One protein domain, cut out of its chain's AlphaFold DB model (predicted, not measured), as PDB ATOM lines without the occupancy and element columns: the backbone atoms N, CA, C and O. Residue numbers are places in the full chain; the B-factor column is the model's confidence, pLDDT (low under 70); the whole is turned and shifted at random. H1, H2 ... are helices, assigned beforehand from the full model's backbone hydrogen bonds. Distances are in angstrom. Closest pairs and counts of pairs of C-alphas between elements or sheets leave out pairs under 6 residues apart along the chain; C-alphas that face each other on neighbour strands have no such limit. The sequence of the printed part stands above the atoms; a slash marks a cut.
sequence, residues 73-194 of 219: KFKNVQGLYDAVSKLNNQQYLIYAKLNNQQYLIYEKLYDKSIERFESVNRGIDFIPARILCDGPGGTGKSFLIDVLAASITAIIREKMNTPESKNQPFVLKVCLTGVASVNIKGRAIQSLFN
ATOM      1  N   LYS A  73     -41.585  20.594 -17.152       79.19
ATOM      2  CA  LYS A  73     -41.732  20.546 -15.686       79.19
ATOM      3  C   LYS A  73     -40.411  20.823 -14.953       79.19
ATOM      4  O   LYS A  73     -40.448  21.354 -13.846       79.19
ATOM      5  N   PHE A  74     -39.276  20.488 -15.562       81.31
ATOM      6  CA  PHE A  74     -37.956  20.560 -14.932       81.31
ATOM      7  C   PHE A  74     -37.175  21.830 -15.294       81.31
ATOM      8  O   PHE A  74     -36.067  22.017 -14.802       81.31
ATOM      9  N   LYS A  75     -37.776  22.739 -16.082       80.88
ATOM     10  CA  LYS A  75     -37.204  23.996 -16.608       80.88
ATOM     11  C   LYS A  75     -36.021  23.801 -17.564       80.88
ATOM     12  O   LYS A  75     -36.044  24.358 -18.654       80.88
ATOM     13  N   ASN A  76     -35.005  23.037 -17.171       78.50
ATOM     14  CA  ASN A  76     -33.800  22.761 -17.950       78.50
ATOM     15  C   ASN A  76     -33.284  21.328 -17.702       78.50
ATOM     16  O   ASN A  76     -33.783  20.609 -16.835       78.50
ATOM     17  N   VAL A  77     -32.283  20.913 -18.486       77.25
ATOM     18  CA  VAL A  77     -31.680  19.569 -18.404       77.25
ATOM     19  C   VAL A  77     -31.024  19.332 -17.037       77.25
ATOM     20  O   VAL A  77     -31.157  18.251 -16.475       77.25
ATOM     21  N   GLN A  78     -30.399  20.358 -16.447       79.00
ATOM     22  CA  GLN A  78     -29.806  20.253 -15.110       79.00
ATOM     23  C   GLN A  78     -30.854  19.925 -14.037       79.00
ATOM     24  O   GLN A  78     -30.654  19.018 -13.238       79.00
ATOM     25  N   GLY A  79     -32.014  20.584 -14.067       79.94
ATOM     26  CA  GLY A  79     -33.113  20.317 -13.140       79.94
ATOM     27  C   GLY A  79     -33.706  18.915 -13.294       79.94
ATOM     28  O   GLY A  79     -34.252  18.369 -12.333       79.94
ATOM     29  N   LEU A  80     -33.581  18.310 -14.480       83.25
ATOM     30  CA  LEU A  80     -33.918  16.907 -14.699       83.25
ATOM     31  C   LEU A  80     -32.865  15.980 -14.076       83.25
ATOM     32  O   LEU A  80     -33.246  15.058 -13.357       83.25
ATOM     33  N   TYR A  81     -31.568  16.245 -14.265       81.06
ATOM     34  CA  TYR A  81     -30.502  15.482 -13.601       81.06
ATOM     35  C   TYR A  81     -30.600  15.553 -12.074       81.06
ATOM     36  O   TYR A  81     -30.508  14.524 -11.404       81.06
ATOM     37  N   ASP A  82     -30.897  16.730 -11.522       82.50
ATOM     38  CA  ASP A  82     -31.121  16.917 -10.085       82.50
ATOM     39  C   ASP A  82     -32.364  16.160  -9.582       82.50
ATOM     40  O   ASP A  82     -32.468  15.797  -8.410       82.50
ATOM     41  N   ALA A  83     -33.358  15.937 -10.446       82.56
ATOM     42  CA  ALA A  83     -34.530  15.138 -10.109       82.56
ATOM     43  C   ALA A  83     -34.231  13.633 -10.154       82.56
ATOM     44  O   ALA A  83     -34.722  12.894  -9.301       82.56
ATOM     45  N   VAL A  84     -33.400  13.189 -11.102       79.75
ATOM     46  CA  VAL A  84     -32.914  11.803 -11.182       79.75
ATOM     47  C   VAL A  84     -32.011  11.477  -9.992       79.75
ATOM     48  O   VAL A  84     -32.178  10.431  -9.370       79.75
ATOM     49  N   SER A  85     -31.110  12.382  -9.597       78.06
ATOM     50  CA  SER A  85     -30.226  12.165  -8.442       78.06
ATOM     51  C   SER A  85     -31.001  12.003  -7.130       78.06
ATOM     52  O   SER A  85     -30.612  11.208  -6.276       78.06
ATOM     53  N   LYS A  86     -32.166  12.651  -6.993       78.38
ATOM     54  CA  LYS A  86     -33.075  12.445  -5.851       78.38
ATOM     55  C   LYS A  86     -33.641  11.027  -5.770       78.38
ATOM     56  O   LYS A  86     -33.933  10.585  -4.661       78.38
ATOM     57  N   LEU A  87     -33.762  10.316  -6.894       70.75
ATOM     58  CA  LEU A  87     -34.115   8.890  -6.902       70.75
ATOM     59  C   LEU A  87     -32.938   8.017  -6.432       70.75
ATOM     60  O   LEU A  87     -33.161   6.964  -5.853       70.75
ATOM     61  N   ASN A  88     -31.699   8.470  -6.634       63.78
ATOM     62  CA  ASN A  88     -30.469   7.721  -6.352       63.78
ATOM     63  C   ASN A  88     -29.870   8.000  -4.951       63.78
ATOM     64  O   ASN A  88     -28.836   7.450  -4.578       63.78
ATOM     65  N   ASN A  89     -30.471   8.884  -4.145       56.66
ATOM     66  CA  ASN A  89     -29.833   9.332  -2.905       56.66
ATOM     67  C   ASN A  89     -29.859   8.263  -1.794       56.66
ATOM     68  O   ASN A  89     -30.857   8.073  -1.095       56.66
ATOM     69  N   GLN A  90     -28.691   7.655  -1.574       49.12
ATOM     70  CA  GLN A  90     -28.364   6.666  -0.538       49.12
ATOM     71  C   GLN A  90     -28.333   7.219   0.911       49.12
ATOM     72  O   GLN A  90     -27.911   6.519   1.826       49.12
ATOM     73  N   GLN A  91     -28.764   8.459   1.172       47.09
ATOM     74  CA  GLN A  91     -28.307   9.204   2.357       47.09
ATOM     75  C   GLN A  91     -29.189   9.163   3.629       47.09
ATOM     76  O   GLN A  91     -28.860   9.852   4.587       47.09
ATOM     77  N   TYR A  92     -30.261   8.359   3.722       45.12
ATOM     78  CA  TYR A  92     -30.994   8.170   4.998       45.12
ATOM     79  C   TYR A  92     -31.680   6.793   5.087       45.12
ATOM     80  O   TYR A  92     -32.540   6.481   4.272       45.12
ATOM     81  N   LEU A  93     -31.338   5.976   6.090       44.44
ATOM     82  CA  LEU A  93     -31.545   4.511   6.181       44.44
ATOM     83  C   LEU A  93     -32.956   3.933   5.899       44.44
ATOM     84  O   LEU A  93     -33.060   2.747   5.585       44.44
ATOM     85  N   ILE A  94     -34.033   4.724   5.959       44.41
ATOM     86  CA  ILE A  94     -35.405   4.278   5.624       44.41
ATOM     87  C   ILE A  94     -35.893   4.886   4.295       44.41
ATOM     88  O   ILE A  94     -36.457   4.176   3.462       44.41
ATOM     89  N   TYR A  95     -35.600   6.165   4.033       39.84
ATOM     90  CA  TYR A  95     -35.935   6.838   2.769       39.84
ATOM     91  C   TYR A  95     -35.045   6.389   1.597       39.84
ATOM     92  O   TYR A  95     -35.519   6.295   0.468       39.84
ATOM     93  N   ALA A  96     -33.792   6.013   1.860       48.25
ATOM     94  CA  ALA A  96     -32.847   5.501   0.868       48.25
ATOM     95  C   ALA A  96     -33.282   4.146   0.284       48.25
ATOM     96  O   ALA A  96     -33.094   3.907  -0.904       48.25
ATOM     97  N   LYS A  97     -33.923   3.266   1.073       47.41
ATOM     98  CA  LYS A  97     -34.452   1.987   0.557       47.41
ATOM     99  C   LYS A  97     -35.618   2.190  -0.416       47.41
ATOM    100  O   LYS A  97     -35.655   1.531  -1.452       47.41
ATOM    101  N   LEU A  98     -36.546   3.097  -0.099       48.84
ATOM    102  CA  LEU A  98     -37.683   3.424  -0.973       48.84
ATOM    103  C   LEU A  98     -37.228   4.164  -2.241       48.84
ATOM    104  O   LEU A  98     -37.716   3.853  -3.326       48.84
ATOM    105  N   ASN A  99     -36.249   5.066  -2.124       63.62
ATOM    106  CA  ASN A  99     -35.655   5.762  -3.268       63.62
ATOM    107  C   ASN A  99     -34.900   4.789  -4.194       63.62
ATOM    108  O   ASN A  99     -35.131   4.803  -5.400       63.62
ATOM    109  N   ASN A 100     -34.125   3.845  -3.645       69.81
ATOM    110  CA  ASN A 100     -33.435   2.826  -4.446       69.81
ATOM    111  C   ASN A 100     -34.403   1.943  -5.247       69.81
ATOM    112  O   ASN A 100     -34.128   1.619  -6.398       69.81
ATOM    113  N   GLN A 101     -35.560   1.568  -4.690       80.06
ATOM    114  CA  GLN A 101     -36.562   0.804  -5.444       80.06
ATOM    115  C   GLN A 101     -37.156   1.616  -6.601       80.06
ATOM    116  O   GLN A 101     -37.363   1.079  -7.688       80.06
ATOM    117  N   GLN A 102     -37.396   2.912  -6.393       82.62
ATOM    118  CA  GLN A 102     -37.835   3.809  -7.464       82.62
ATOM    119  C   GLN A 102     -36.771   3.963  -8.544       82.62
ATOM    120  O   GLN A 102     -37.119   3.970  -9.724       82.62
ATOM    121  N   TYR A 103     -35.498   4.038  -8.154       84.06
ATOM    122  CA  TYR A 103     -34.380   4.088  -9.086       84.06
ATOM    123  C   TYR A 103     -34.255   2.803  -9.914       84.06
ATOM    124  O   TYR A 103     -34.135   2.886 -11.129       84.06
ATOM    125  N   LEU A 104     -34.405   1.621  -9.309       86.81
ATOM    126  CA  LEU A 104     -34.394   0.347 -10.046       86.81
ATOM    127  C   LEU A 104     -35.547   0.247 -11.058       86.81
ATOM    128  O   LEU A 104     -35.376  -0.260 -12.167       86.81
ATOM    129  N   ILE A 105     -36.739   0.733 -10.690       89.31
ATOM    130  CA  ILE A 105     -37.876   0.821 -11.619       89.31
ATOM    131  C   ILE A 105     -37.563   1.815 -12.743       89.31
ATOM    132  O   ILE A 105     -37.849   1.529 -13.907       89.31
ATOM    133  N   TYR A 106     -36.994   2.973 -12.392       89.56
ATOM    134  CA  TYR A 106     -36.590   4.004 -13.340       89.56
ATOM    135  C   TYR A 106     -35.598   3.458 -14.366       89.56
ATOM    136  O   TYR A 106     -35.897   3.505 -15.554       89.56
ATOM    137  N   GLU A 107     -34.482   2.892 -13.912       88.81
ATOM    138  CA  GLU A 107     -33.401   2.352 -14.740       88.81
ATOM    139  C   GLU A 107     -33.941   1.293 -15.704       88.81
ATOM    140  O   GLU A 107     -33.850   1.442 -16.922       88.81
ATOM    141  N   LYS A 108     -34.669   0.299 -15.177       90.31
ATOM    142  CA  LYS A 108     -35.239  -0.780 -15.991       90.31
ATOM    143  C   LYS A 108     -36.178  -0.275 -17.089       90.31
ATOM    144  O   LYS A 108     -36.169  -0.809 -18.200       90.31
ATOM    145  N   LEU A 109     -37.040   0.698 -16.784       90.88
ATOM    146  CA  LEU A 109     -37.981   1.249 -17.765       90.88
ATOM    147  C   LEU A 109     -37.303   2.216 -18.737       90.88
ATOM    148  O   LEU A 109     -37.693   2.260 -19.906       90.88
ATOM    149  N   TYR A 110     -36.315   2.975 -18.272       90.75
ATOM    150  CA  TYR A 110     -35.523   3.882 -19.092       90.75
ATOM    151  C   TYR A 110     -34.750   3.100 -20.158       90.75
ATOM    152  O   TYR A 110     -34.958   3.340 -21.351       90.75
ATOM    153  N   ASP A 111     -33.992   2.080 -19.750       90.94
ATOM    154  CA  ASP A 111     -33.210   1.233 -20.654       90.94
ATOM    155  C   ASP A 111     -34.105   0.525 -21.668       90.94
ATOM    156  O   ASP A 111     -33.868   0.588 -22.875       90.94
ATOM    157  N   LYS A 112     -35.214  -0.068 -21.203       92.31
ATOM    158  CA  LYS A 112     -36.180  -0.729 -22.093       92.31
ATOM    159  C   LYS A 112     -36.842   0.231 -23.079       92.31
ATOM    160  O   LYS A 112     -37.212  -0.185 -24.176       92.31
ATOM    161  N   SER A 113     -37.004   1.501 -22.718       91.06
ATOM    162  CA  SER A 113     -37.562   2.509 -23.627       91.06
ATOM    163  C   SER A 113     -36.568   2.897 -24.719       91.06
ATOM    164  O   SER A 113     -36.971   3.072 -25.871       91.06
ATOM    165  N   ILE A 114     -35.278   2.975 -24.388       90.69
ATOM    166  CA  ILE A 114     -34.215   3.207 -25.371       90.69
ATOM    167  C   ILE A 114     -34.061   1.993 -26.289       90.69
ATOM    168  O   ILE A 114     -34.039   2.156 -27.508       90.69
ATOM    169  N   GLU A 115     -34.031   0.783 -25.730       92.94
ATOM    170  CA  GLU A 115     -33.977  -0.466 -26.498       92.94
ATOM    171  C   GLU A 115     -35.143  -0.557 -27.488       92.94
ATOM    172  O   GLU A 115     -34.942  -0.888 -28.657       92.94
ATOM    173  N   ARG A 116     -36.360  -0.188 -27.059       92.19
ATOM    174  CA  ARG A 116     -37.527  -0.112 -27.947       92.19
ATOM    175  C   ARG A 116     -37.299   0.862 -29.096       92.19
ATOM    176  O   ARG A 116     -37.588   0.521 -30.239       92.19
ATOM    177  N   PHE A 117     -36.826   2.071 -28.796       90.12
ATOM    178  CA  PHE A 117     -36.566   3.091 -29.810       90.12
ATOM    179  C   PHE A 117     -35.543   2.604 -30.848       90.12
ATOM    180  O   PHE A 117     -35.774   2.719 -32.049       90.12
ATOM    181  N   GLU A 118     -34.451   1.987 -30.399       90.94
ATOM    182  CA  GLU A 118     -33.425   1.440 -31.289       90.94
ATOM    183  C   GLU A 118     -33.923   0.242 -32.103       90.94
ATOM    184  O   GLU A 118     -33.613   0.145 -33.290       90.94
ATOM    185  N   SER A 119     -34.723  -0.638 -31.498       90.69
ATOM    186  CA  SER A 119     -35.301  -1.802 -32.180       90.69
ATOM    187  C   SER A 119     -36.247  -1.377 -33.301       90.69
ATOM    188  O   SER A 119     -36.136  -1.883 -34.415       90.69
ATOM    189  N   VAL A 120     -37.102  -0.375 -33.048       87.88
ATOM    190  CA  VAL A 120     -37.983   0.212 -34.072       87.88
ATOM    191  C   VAL A 120     -37.165   0.807 -35.219       87.88
ATOM    192  O   VAL A 120     -37.469   0.538 -36.378       87.88
ATOM    193  N   ASN A 121     -36.094   1.548 -34.919       86.38
ATOM    194  CA  ASN A 121     -35.234   2.134 -35.954       86.38
ATOM    195  C   ASN A 121     -34.497   1.079 -36.794       86.38
ATOM    196  O   ASN A 121     -34.170   1.340 -37.950       86.38
ATOM    197  N   ARG A 122     -34.219  -0.099 -36.226       90.56
ATOM    198  CA  ARG A 122     -33.559  -1.218 -36.920       90.56
ATOM    199  C   ARG A 122     -34.543  -2.204 -37.561       90.56
ATOM    200  O   ARG A 122     -34.094  -3.133 -38.224       90.56
ATOM    201  N   GLY A 123     -35.851  -2.030 -37.360       90.19
ATOM    202  CA  GLY A 123     -36.874  -2.974 -37.825       90.19
ATOM    203  C   GLY A 123     -36.803  -4.344 -37.142       90.19
ATOM    204  O   GLY A 123     -37.144  -5.349 -37.758       90.19
ATOM    205  N   ILE A 124     -36.321  -4.397 -35.896       93.56
ATOM    206  CA  ILE A 124     -36.183  -5.628 -35.109       93.56
ATOM    207  C   ILE A 124     -37.367  -5.733 -34.142       93.56
ATOM    208  O   ILE A 124     -37.803  -4.731 -33.566       93.56
ATOM    209  N   ASP A 125     -37.861  -6.951 -33.931       89.56
ATOM    210  CA  ASP A 125     -38.894  -7.226 -32.937       89.56
ATOM    211  C   ASP A 125     -38.422  -6.876 -31.518       89.56
ATOM    212  O   ASP A 125     -37.297  -7.167 -31.112       89.56
ATOM    213  N   PHE A 126     -39.313  -6.270 -30.736       91.69
ATOM    214  CA  PHE A 126     -39.039  -5.845 -29.365       91.69
ATOM    215  C   PHE A 126     -40.067  -6.421 -28.396       91.69
ATOM    216  O   PHE A 126     -41.278  -6.315 -28.609       91.69
ATOM    217  N   ILE A 127     -39.588  -6.965 -27.275       89.75
ATOM    218  CA  ILE A 127     -40.445  -7.501 -26.214       89.75
ATOM    219  C   ILE A 127     -40.633  -6.436 -25.122       89.75
ATOM    220  O   ILE A 127     -39.673  -6.082 -24.432       89.75
ATOM    221  N   PRO A 128     -41.865  -5.935 -24.903       88.50
ATOM    222  CA  PRO A 128     -42.115  -4.889 -23.923       88.50
ATOM    223  C   PRO A 128     -41.999  -5.395 -22.484       88.50
ATOM    224  O   PRO A 128     -42.585  -6.411 -22.110       88.50
ATOM    225  N   ALA A 129     -41.322  -4.616 -21.640       87.06
ATOM    226  CA  ALA A 129     -41.356  -4.809 -20.196       87.06
ATOM    227  C   ALA A 129     -42.651  -4.223 -19.614       87.06
ATOM    228  O   ALA A 129     -42.961  -3.048 -19.813       87.06
ATOM    229  N   ARG A 130     -43.404  -5.040 -18.872       88.31
ATOM    230  CA  ARG A 130     -44.595  -4.614 -18.125       88.31
ATOM    231  C   ARG A 130     -44.292  -4.711 -16.638       88.31
ATOM    232  O   ARG A 130     -43.855  -5.760 -16.174       88.31
ATOM    233  N   ILE A 131     -44.504  -3.621 -15.908       86.06
ATOM    234  CA  ILE A 131     -44.233  -3.553 -14.471       86.06
ATOM    235  C   ILE A 131     -45.497  -3.074 -13.766       86.06
ATOM    236  O   ILE A 131     -46.084  -2.063 -14.153       86.06
ATOM    237  N   LEU A 132     -45.899  -3.810 -12.731       88.56
ATOM    238  CA  LEU A 132     -46.888  -3.364 -11.763       88.56
ATOM    239  C   LEU A 132     -46.139  -2.826 -10.544       88.56
ATOM    240  O   LEU A 132     -45.415  -3.568  -9.886       88.56
ATOM    241  N   CYS A 133     -46.312  -1.539 -10.267       85.06
ATOM    242  CA  CYS A 133     -45.728  -0.885  -9.104       85.06
ATOM    243  C   CYS A 133     -46.843  -0.509  -8.138       85.06
ATOM    244  O   CYS A 133     -47.763   0.216  -8.521       85.06
ATOM    245  N   ASP A 134     -46.723  -0.937  -6.886       85.19
ATOM    246  CA  ASP A 134     -47.603  -0.510  -5.805       85.19
ATOM    247  C   ASP A 134     -46.792   0.142  -4.680       85.19
ATOM    248  O   ASP A 134     -45.588  -0.079  -4.532       85.19
ATOM    249  N   GLY A 135     -47.445   0.999  -3.907       82.69
ATOM    250  CA  GLY A 135     -46.866   1.591  -2.715       82.69
ATOM    251  C   GLY A 135     -47.849   2.522  -2.012       82.69
ATOM    252  O   GLY A 135     -48.756   3.062  -2.656       82.69
ATOM    253  N   PRO A 136     -47.654   2.799  -0.715       82.25
ATOM    254  CA  PRO A 136     -48.549   3.661   0.052       82.25
ATOM    255  C   PRO A 136     -48.632   5.097  -0.497       82.25
ATOM    256  O   PRO A 136     -47.822   5.536  -1.326       82.25
ATOM    257  N   GLY A 137     -49.644   5.850  -0.060       80.94
ATOM    258  CA  GLY A 137     -49.785   7.274  -0.381       80.94
ATOM    259  C   GLY A 137     -48.549   8.079   0.043       80.94
ATOM    260  O   GLY A 137     -47.897   7.749   1.025       80.94
ATOM    261  N   GLY A 138     -48.186   9.112  -0.726       80.06
ATOM    262  CA  GLY A 138     -47.041   9.979  -0.403       80.06
ATOM    263  C   GLY A 138     -45.653   9.408  -0.725       80.06
ATOM    264  O   GLY A 138     -44.664  10.107  -0.562       80.06
ATOM    265  N   THR A 139     -45.560   8.190  -1.261       80.62
ATOM    266  CA  THR A 139     -44.271   7.552  -1.598       80.62
ATOM    267  C   THR A 139     -43.534   8.153  -2.790       80.62
ATOM    268  O   THR A 139     -42.397   7.783  -3.016       80.62
ATOM    269  N   GLY A 140     -44.136   9.057  -3.570       84.19
ATOM    270  CA  GLY A 140     -43.466   9.670  -4.729       84.19
ATOM    271  C   GLY A 140     -43.691   8.967  -6.074       84.19
ATOM    272  O   GLY A 140     -43.029   9.299  -7.049       84.19
ATOM    273  N   LYS A 141     -44.672   8.060  -6.193       87.06
ATOM    274  CA  LYS A 141     -45.019   7.400  -7.474       87.06
ATOM    275  C   LYS A 141     -45.263   8.386  -8.627       87.06
ATOM    276  O   LYS A 141     -44.746   8.197  -9.720       87.06
ATOM    277  N   SER A 142     -46.006   9.464  -8.380       88.69
ATOM    278  CA  SER A 142     -46.251  10.502  -9.392       88.69
ATOM    279  C   SER A 142     -44.968  11.230  -9.798       88.69
ATOM    280  O   SER A 142     -44.794  11.562 -10.964       88.69
ATOM    281  N   PHE A 143     -44.049  11.437  -8.847       88.25
ATOM    282  CA  PHE A 143     -42.741  12.024  -9.126       88.25
ATOM    283  C   PHE A 143     -41.902  11.100 -10.015       88.25
ATOM    284  O   PHE A 143     -41.379  11.559 -11.028       88.25
ATOM    285  N   LEU A 144     -41.865   9.798  -9.710       87.88
ATOM    286  CA  LEU A 144     -41.207   8.791 -10.547       87.88
ATOM    287  C   LEU A 144     -41.753   8.793 -11.985       87.88
ATOM    288  O   LEU A 144     -40.969   8.817 -12.931       87.88
ATOM    289  N   ILE A 145     -43.080   8.834 -12.162       90.50
ATOM    290  CA  ILE A 145     -43.719   8.907 -13.491       90.50
ATOM    291  C   ILE A 145     -43.247  10.145 -14.268       90.50
ATOM    292  O   ILE A 145     -42.978  10.064 -15.468       90.50
ATOM    293  N   ASP A 146     -43.143  11.295 -13.603       89.19
ATOM    294  CA  ASP A 146     -42.724  12.536 -14.250       89.19
ATOM    295  C   ASP A 146     -41.249  12.541 -14.642       89.19
ATOM    296  O   ASP A 146     -40.928  12.947 -15.761       89.19
ATOM    297  N   VAL A 147     -40.372  12.070 -13.752       88.69
ATOM    298  CA  VAL A 147     -38.931  11.966 -14.021       88.69
ATOM    299  C   VAL A 147     -38.672  10.977 -15.154       88.69
ATOM    300  O   VAL A 147     -37.931  11.298 -16.084       88.69
ATOM    301  N   LEU A 148     -39.330   9.813 -15.133       90.56
ATOM    302  CA  LEU A 148     -39.222   8.805 -16.186       90.56
ATOM    303  C   LEU A 148     -39.655   9.379 -17.544       90.56
ATOM    304  O   LEU A 148     -38.908   9.314 -18.518       90.56
ATOM    305  N   ALA A 149     -40.841   9.991 -17.602       90.75
ATOM    306  CA  ALA A 149     -41.374  10.528 -18.847       90.75
ATOM    307  C   ALA A 149     -40.502  11.645 -19.431       90.75
ATOM    308  O   ALA A 149     -40.278  11.678 -20.642       90.75
ATOM    309  N   ALA A 150     -39.990  12.548 -18.589       88.12
ATOM    310  CA  ALA A 150     -39.088  13.606 -19.031       88.12
ATOM    311  C   ALA A 150     -37.738  13.054 -19.503       88.12
ATOM    312  O   ALA A 150     -37.266  13.472 -20.555       88.12
ATOM    313  N   SER A 151     -37.164  12.084 -18.784       89.06
ATOM    314  CA  SER A 151     -35.885  11.452 -19.144       89.06
ATOM    315  C   SER A 151     -35.959  10.745 -20.495       89.06
ATOM    316  O   SER A 151     -35.121  10.988 -21.359       89.06
ATOM    317  N   ILE A 152     -36.997   9.927 -20.706       89.69
ATOM    318  CA  ILE A 152     -37.215   9.215 -21.975       89.69
ATOM    319  C   ILE A 152     -37.453  10.208 -23.119       89.69
ATOM    320  O   ILE A 152     -36.895  10.063 -24.203       89.69
ATOM    321  N   THR A 153     -38.264  11.242 -22.885       88.56
ATOM    322  CA  THR A 153     -38.530  12.263 -23.910       88.56
ATOM    323  C   THR A 153     -37.245  13.007 -24.280       88.56
ATOM    324  O   THR A 153     -36.983  13.196 -25.462       88.56
ATOM    325  N   ALA A 154     -36.430  13.400 -23.297       86.19
ATOM    326  CA  ALA A 154     -35.183  14.121 -23.534       86.19
ATOM    327  C   ALA A 154     -34.194  13.301 -24.378       86.19
ATOM    328  O   ALA A 154     -33.724  13.800 -25.398       86.19
ATOM    329  N   ILE A 155     -33.950  12.036 -24.015       86.94
ATOM    330  CA  ILE A 155     -32.988  11.191 -24.737       86.94
ATOM    331  C   ILE A 155     -33.464  10.834 -26.150       86.94
ATOM    332  O   ILE A 155     -32.668  10.820 -27.085       86.94
ATOM    333  N   ILE A 156     -34.763  10.577 -26.344       87.12
ATOM    334  CA  ILE A 156     -35.298  10.287 -27.682       87.12
ATOM    335  C   ILE A 156     -35.197  11.528 -28.572       87.12
ATOM    336  O   ILE A 156     -34.812  11.406 -29.732       87.12
ATOM    337  N   ARG A 157     -35.484  12.723 -28.037       85.12
ATOM    338  CA  ARG A 157     -35.312  13.983 -28.778       85.12
ATOM    339  C   ARG A 157     -33.871  14.224 -29.187       85.12
ATOM    340  O   ARG A 157     -33.644  14.667 -30.301       85.12
ATOM    341  N   GLU A 158     -32.921  13.929 -28.304       84.06
ATOM    342  CA  GLU A 158     -31.496  14.045 -28.610       84.06
ATOM    343  C   GLU A 158     -31.070  13.068 -29.715       84.06
ATOM    344  O   GLU A 158     -30.312  13.437 -30.608       84.06
ATOM    345  N   LYS A 159     -31.597  11.837 -29.699       83.81
ATOM    346  CA  LYS A 159     -31.307  10.823 -30.724       83.81
ATOM    347  C   LYS A 159     -32.037  11.055 -32.057       83.81
ATOM    348  O   LYS A 159     -31.641  10.474 -33.067       83.81
ATOM    349  N   MET A 160     -33.111  11.844 -32.087       79.44
ATOM    350  CA  MET A 160     -33.859  12.142 -33.310       79.44
ATOM    351  C   MET A 160     -33.278  13.358 -34.042       79.44
ATOM    352  O   MET A 160     -33.350  14.483 -33.564       79.44
ATOM    353  N   ASN A 161     -32.814  13.150 -35.276       67.19
ATOM    354  CA  ASN A 161     -32.290  14.221 -36.136       67.19
ATOM    355  C   ASN A 161     -33.375  15.003 -36.908       67.19
ATOM    356  O   ASN A 161     -33.050  15.829 -37.759       67.19
ATOM    357  N   THR A 162     -34.665  14.747 -36.661       67.19
ATOM    358  CA  THR A 162     -35.769  15.407 -37.374       67.19
ATOM    359  C   THR A 162     -36.282  16.645 -36.624       67.19
ATOM    360  O   THR A 162     -36.356  16.645 -35.391       67.19
ATOM    361  N   PRO A 163     -36.689  17.715 -37.338       59.84
ATOM    362  CA  PRO A 163     -37.181  18.959 -36.730       59.84
ATOM    363  C   PRO A 163     -38.521  18.804 -35.985       59.84
ATOM    364  O   PRO A 163     -38.862  19.638 -35.147       59.84
ATOM    365  N   GLU A 164     -39.264  17.729 -36.252       57.94
ATOM    366  CA  GLU A 164     -40.561  17.398 -35.638       57.94
ATOM    367  C   GLU A 164     -40.434  16.950 -34.168       57.94
ATOM    368  O   GLU A 164     -41.393  17.010 -33.398       57.94
ATOM    369  N   SER A 165     -39.225  16.579 -33.741       60.81
ATOM    370  CA  SER A 165     -38.933  16.039 -32.408       60.81
ATOM    371  C   SER A 165     -39.124  17.042 -31.263       60.81
ATOM    372  O   SER A 165     -39.432  16.642 -30.136       60.81
ATOM    373  N   LYS A 166     -38.975  18.352 -31.519       59.88
ATOM    374  CA  LYS A 166     -38.863  19.369 -30.455       59.88
ATOM    375  C   LYS A 166     -40.095  19.489 -29.557       59.88
ATOM    376  O   LYS A 166     -39.932  19.817 -28.387       59.88
ATOM    377  N   ASN A 167     -41.289  19.177 -30.062       62.44
ATOM    378  CA  ASN A 167     -42.545  19.374 -29.326       62.44
ATOM    379  C   ASN A 167     -43.405  18.109 -29.212       62.44
ATOM    380  O   ASN A 167     -44.527  18.179 -28.710       62.44
ATOM    381  N   GLN A 168     -42.905  16.952 -29.650       68.12
ATOM    382  CA  GLN A 168     -43.684  15.720 -29.602       68.12
ATOM    383  C   GLN A 168     -43.548  15.033 -28.229       68.12
ATOM    384  O   GLN A 168     -42.436  14.938 -27.687       68.12
ATOM    385  N   PRO A 169     -44.656  14.570 -27.622       68.38
ATOM    386  CA  PRO A 169     -44.611  13.683 -26.466       68.38
ATOM    387  C   PRO A 169     -44.278  12.251 -26.915       68.38
ATOM    388  O   PRO A 169     -44.976  11.680 -27.748       68.38
ATOM    389  N   PHE A 170     -43.244  11.642 -26.327       82.06
ATOM    390  CA  PHE A 170     -42.872  10.241 -26.602       82.06
ATOM    391  C   PHE A 170     -43.426   9.253 -25.570       82.06
ATOM    392  O   PHE A 170     -43.419   8.043 -25.785       82.06
ATOM    393  N   VAL A 171     -43.922   9.769 -24.443       87.38
ATOM    394  CA  VAL A 171     -44.463   8.971 -23.342       87.38
ATOM    395  C   VAL A 171     -45.918   9.345 -23.110       87.38
ATOM    396  O   VAL A 171     -46.235  10.479 -22.752       87.38
ATOM    397  N   LEU A 172     -46.802   8.365 -23.279       87.94
ATOM    398  CA  LEU A 172     -48.227   8.510 -23.019       87.94
ATOM    399  C   LEU A 172     -48.531   8.202 -21.549       87.94
ATOM    400  O   LEU A 172     -48.379   7.070 -21.094       87.94
ATOM    401  N   LYS A 173     -48.979   9.218 -20.807       89.75
ATOM    402  CA  LYS A 173     -49.375   9.099 -19.398       89.75
ATOM    403  C   LYS A 173     -50.886   8.972 -19.278       89.75
ATOM    404  O   LYS A 173     -51.620   9.845 -19.747       89.75
ATOM    405  N   VAL A 174     -51.348   7.927 -18.600       88.50
ATOM    406  CA  VAL A 174     -52.777   7.621 -18.490       88.50
ATOM    407  C   VAL A 174     -53.161   7.343 -17.040       88.50
ATOM    408  O   VAL A 174     -52.389   6.757 -16.285       88.50
ATOM    409  N   CYS A 175     -54.348   7.786 -16.636       87.06
ATOM    410  CA  CYS A 175     -54.923   7.555 -15.312       87.06
ATOM    411  C   CYS A 175     -56.393   7.158 -15.407       87.06
ATOM    412  O   CYS A 175     -57.078   7.473 -16.376       87.06
ATOM    413  N   LEU A 176     -56.907   6.509 -14.365       85.00
ATOM    414  CA  LEU A 176     -58.291   6.032 -14.344       85.00
ATOM    415  C   LEU A 176     -59.326   7.162 -14.205       85.00
ATOM    416  O   LEU A 176     -60.470   7.004 -14.622       85.00
ATOM    417  N   THR A 177     -58.942   8.289 -13.600       84.31
ATOM    418  CA  THR A 177     -59.822   9.437 -13.338       84.31
ATOM    419  C   THR A 177     -59.200  10.734 -13.844       84.31
ATOM    420  O   THR A 177     -57.976  10.868 -13.893       84.31
ATOM    421  N   GLY A 178     -60.046  11.717 -14.175       79.44
ATOM    422  CA  GLY A 178     -59.597  13.033 -14.646       79.44
ATOM    423  C   GLY A 178     -58.774  13.806 -13.609       79.44
ATOM    424  O   GLY A 178     -57.771  14.423 -13.943       79.44
ATOM    425  N   VAL A 179     -59.135  13.725 -12.325       83.44
ATOM    426  CA  VAL A 179     -58.375  14.402 -11.257       83.44
ATOM    427  C   VAL A 179     -56.980  13.789 -11.108       83.44
ATOM    428  O   VAL A 179     -55.990  14.510 -11.015       83.44
ATOM    429  N   ALA A 180     -56.874  12.455 -11.153       83.06
ATOM    430  CA  ALA A 180     -55.579  11.783 -11.099       83.06
ATOM    431  C   ALA A 180     -54.733  12.066 -12.350       83.06
ATOM    432  O   ALA A 180     -53.521  12.249 -12.235       83.06
ATOM    433  N   SER A 181     -55.359  12.164 -13.530       84.69
ATOM    434  CA  SER A 181     -54.633  12.469 -14.764       84.69
ATOM    435  C   SER A 181     -54.020  13.867 -14.741       84.69
ATOM    436  O   SER A 181     -52.890  14.027 -15.193       84.69
ATOM    437  N   VAL A 182     -54.699  14.862 -14.155       84.50
ATOM    438  CA  VAL A 182     -54.148  16.221 -13.992       84.50
ATOM    439  C   VAL A 182     -52.856  16.207 -13.165       84.50
ATOM    440  O   VAL A 182     -51.888  16.866 -13.545       84.50
ATOM    441  N   ASN A 183     -52.784  15.398 -12.102       84.81
ATOM    442  CA  ASN A 183     -51.608  15.340 -11.221       84.81
ATOM    443  C   ASN A 183     -50.325  14.876 -11.927       84.81
ATOM    444  O   ASN A 183     -49.240  15.338 -11.580       84.81
ATOM    445  N   ILE A 184     -50.441  13.983 -12.912       85.75
ATOM    446  CA  ILE A 184     -49.299  13.507 -13.713       85.75
ATOM    447  C   ILE A 184     -49.218  14.182 -15.088       85.75
ATOM    448  O   ILE A 184     -48.430  13.765 -15.939       85.75
ATOM    449  N   LYS A 185     -50.047  15.207 -15.329       85.38
ATOM    450  CA  LYS A 185     -50.212  15.867 -16.634       85.38
ATOM    451  C   LYS A 185     -50.487  14.879 -17.782       85.38
ATOM    452  O   LYS A 185     -49.928  14.988 -18.871       85.38
ATOM    453  N   GLY A 186     -51.298  13.865 -17.500       84.75
ATOM    454  CA  GLY A 186     -51.721  12.828 -18.439       84.75
ATOM    455  C   GLY A 186     -53.187  12.960 -18.843       84.75
ATOM    456  O   GLY A 186     -53.837  13.978 -18.601       84.75
ATOM    457  N   ARG A 187     -53.733  11.888 -19.425       83.44
ATOM    458  CA  ARG A 187     -55.147  11.784 -19.820       83.44
ATOM    459  C   ARG A 187     -55.886  10.723 -19.010       83.44
ATOM    460  O   ARG A 187     -55.290   9.770 -18.513       83.44
ATOM    461  N   ALA A 188     -57.195  10.895 -18.874       84.38
ATOM    462  CA  ALA A 188     -58.048   9.848 -18.332       84.38
ATOM    463  C   ALA A 188     -58.225   8.732 -19.375       84.38
ATOM    464  O   ALA A 188     -58.383   9.042 -20.556       84.38
ATOM    465  N   ILE A 189     -58.243   7.459 -18.960       81.56
ATOM    466  CA  ILE A 189     -58.434   6.300 -19.862       81.56
ATOM    467  C   ILE A 189     -59.688   6.493 -20.721       81.56
ATOM    468  O   ILE A 189     -59.642   6.275 -21.928       81.56
ATOM    469  N   GLN A 190     -60.787   6.958 -20.119       77.31
ATOM    470  CA  GLN A 190     -62.051   7.133 -20.839       77.31
ATOM    471  C   GLN A 190     -61.933   8.184 -21.946       77.31
ATOM    472  O   GLN A 190     -62.459   7.987 -23.031       77.31
ATOM    473  N   SER A 191     -61.204   9.272 -21.681       77.00
ATOM    474  CA  SER A 191     -60.966  10.337 -22.659       77.00
ATOM    475  C   SER A 191     -59.960   9.938 -23.733       77.00
ATOM    476  O   SER A 191     -60.018  10.488 -24.822       77.00
ATOM    477  N   LEU A 192     -59.008   9.059 -23.420       78.38
ATOM    478  CA  LEU A 192     -57.972   8.641 -24.361       78.38
ATOM    479  C   LEU A 192     -58.496   7.607 -25.365       78.38
ATOM    480  O   LEU A 192     -58.133   7.649 -26.531       78.38
ATOM    481  N   PHE A 193     -59.330   6.678 -24.898       76.50
ATOM    482  CA  PHE A 193     -59.860   5.579 -25.708       76.50
ATOM    483  C   PHE A 193     -61.323   5.790 -26.122       76.50
ATOM    484  O   PHE A 193     -61.967   4.836 -26.547       76.50
ATOM    485  N   ASN A 194     -61.860   7.006 -25.951       74.31
ATOM    486  CA  ASN A 194     -63.265   7.347 -26.204       74.31
ATOM    487  C   ASN A 194     -64.252   6.323 -25.613       74.31
ATOM    488  O   ASN A 194     -65.255   5.968 -26.228       74.31
TER     489      ASN A 194
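This is residues 73 to 194 of the 219 residues of the protein "ATP-dependent DNA helicase" of Strongyloides papillosus (UniProt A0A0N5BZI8). H2 and H3 run side by side the same way, H1 packs at a steep tilt on residues 144 to 151 of H3 and meets residues 96 to 103 of H2 with its residues 86 to 88 alone, and H5 and H6 form a small lobe beyond H3. The printed part has 122 residues with six named helices, H1 to H6, and no named strand; it is all helix and compact, radius of gyration of the C-alphas 15.5 A, spans 44 by 34 by 32 A.

Find C-alpha 77 at (-31.680, 19.569, -18.404), where H1 begins, running to 88. Next come H2, residues 95 to 122, 40.6 A, and H3, 141 to 159, 27.2 A. Then find H4, 163 to 167, H5, 178 to 183, and H6, 189 to 192, ending at (-57.972, 8.641, -24.361).

H1 touches H2 with residues 86 to 88 alone, closest C-alphas Leu 87 and Asn 99, 5.0 A. H2 touches H3 at C-alphas Tyr 106 and Leu 148, their closest, 6.2 A. H6 touches no helix. Every O i to N i+4 pair is within hydrogen-bond range in H2, H3 and H5; 7 of 8 in H1; 0 of 1 in H4, with 0 of 2 O i to N i+3 pairs; H6 is too short.

The printed part has no cut; H2 to H3 is a long link. Residues 88 to 100 and 161 to 169 are under pLDDT 70.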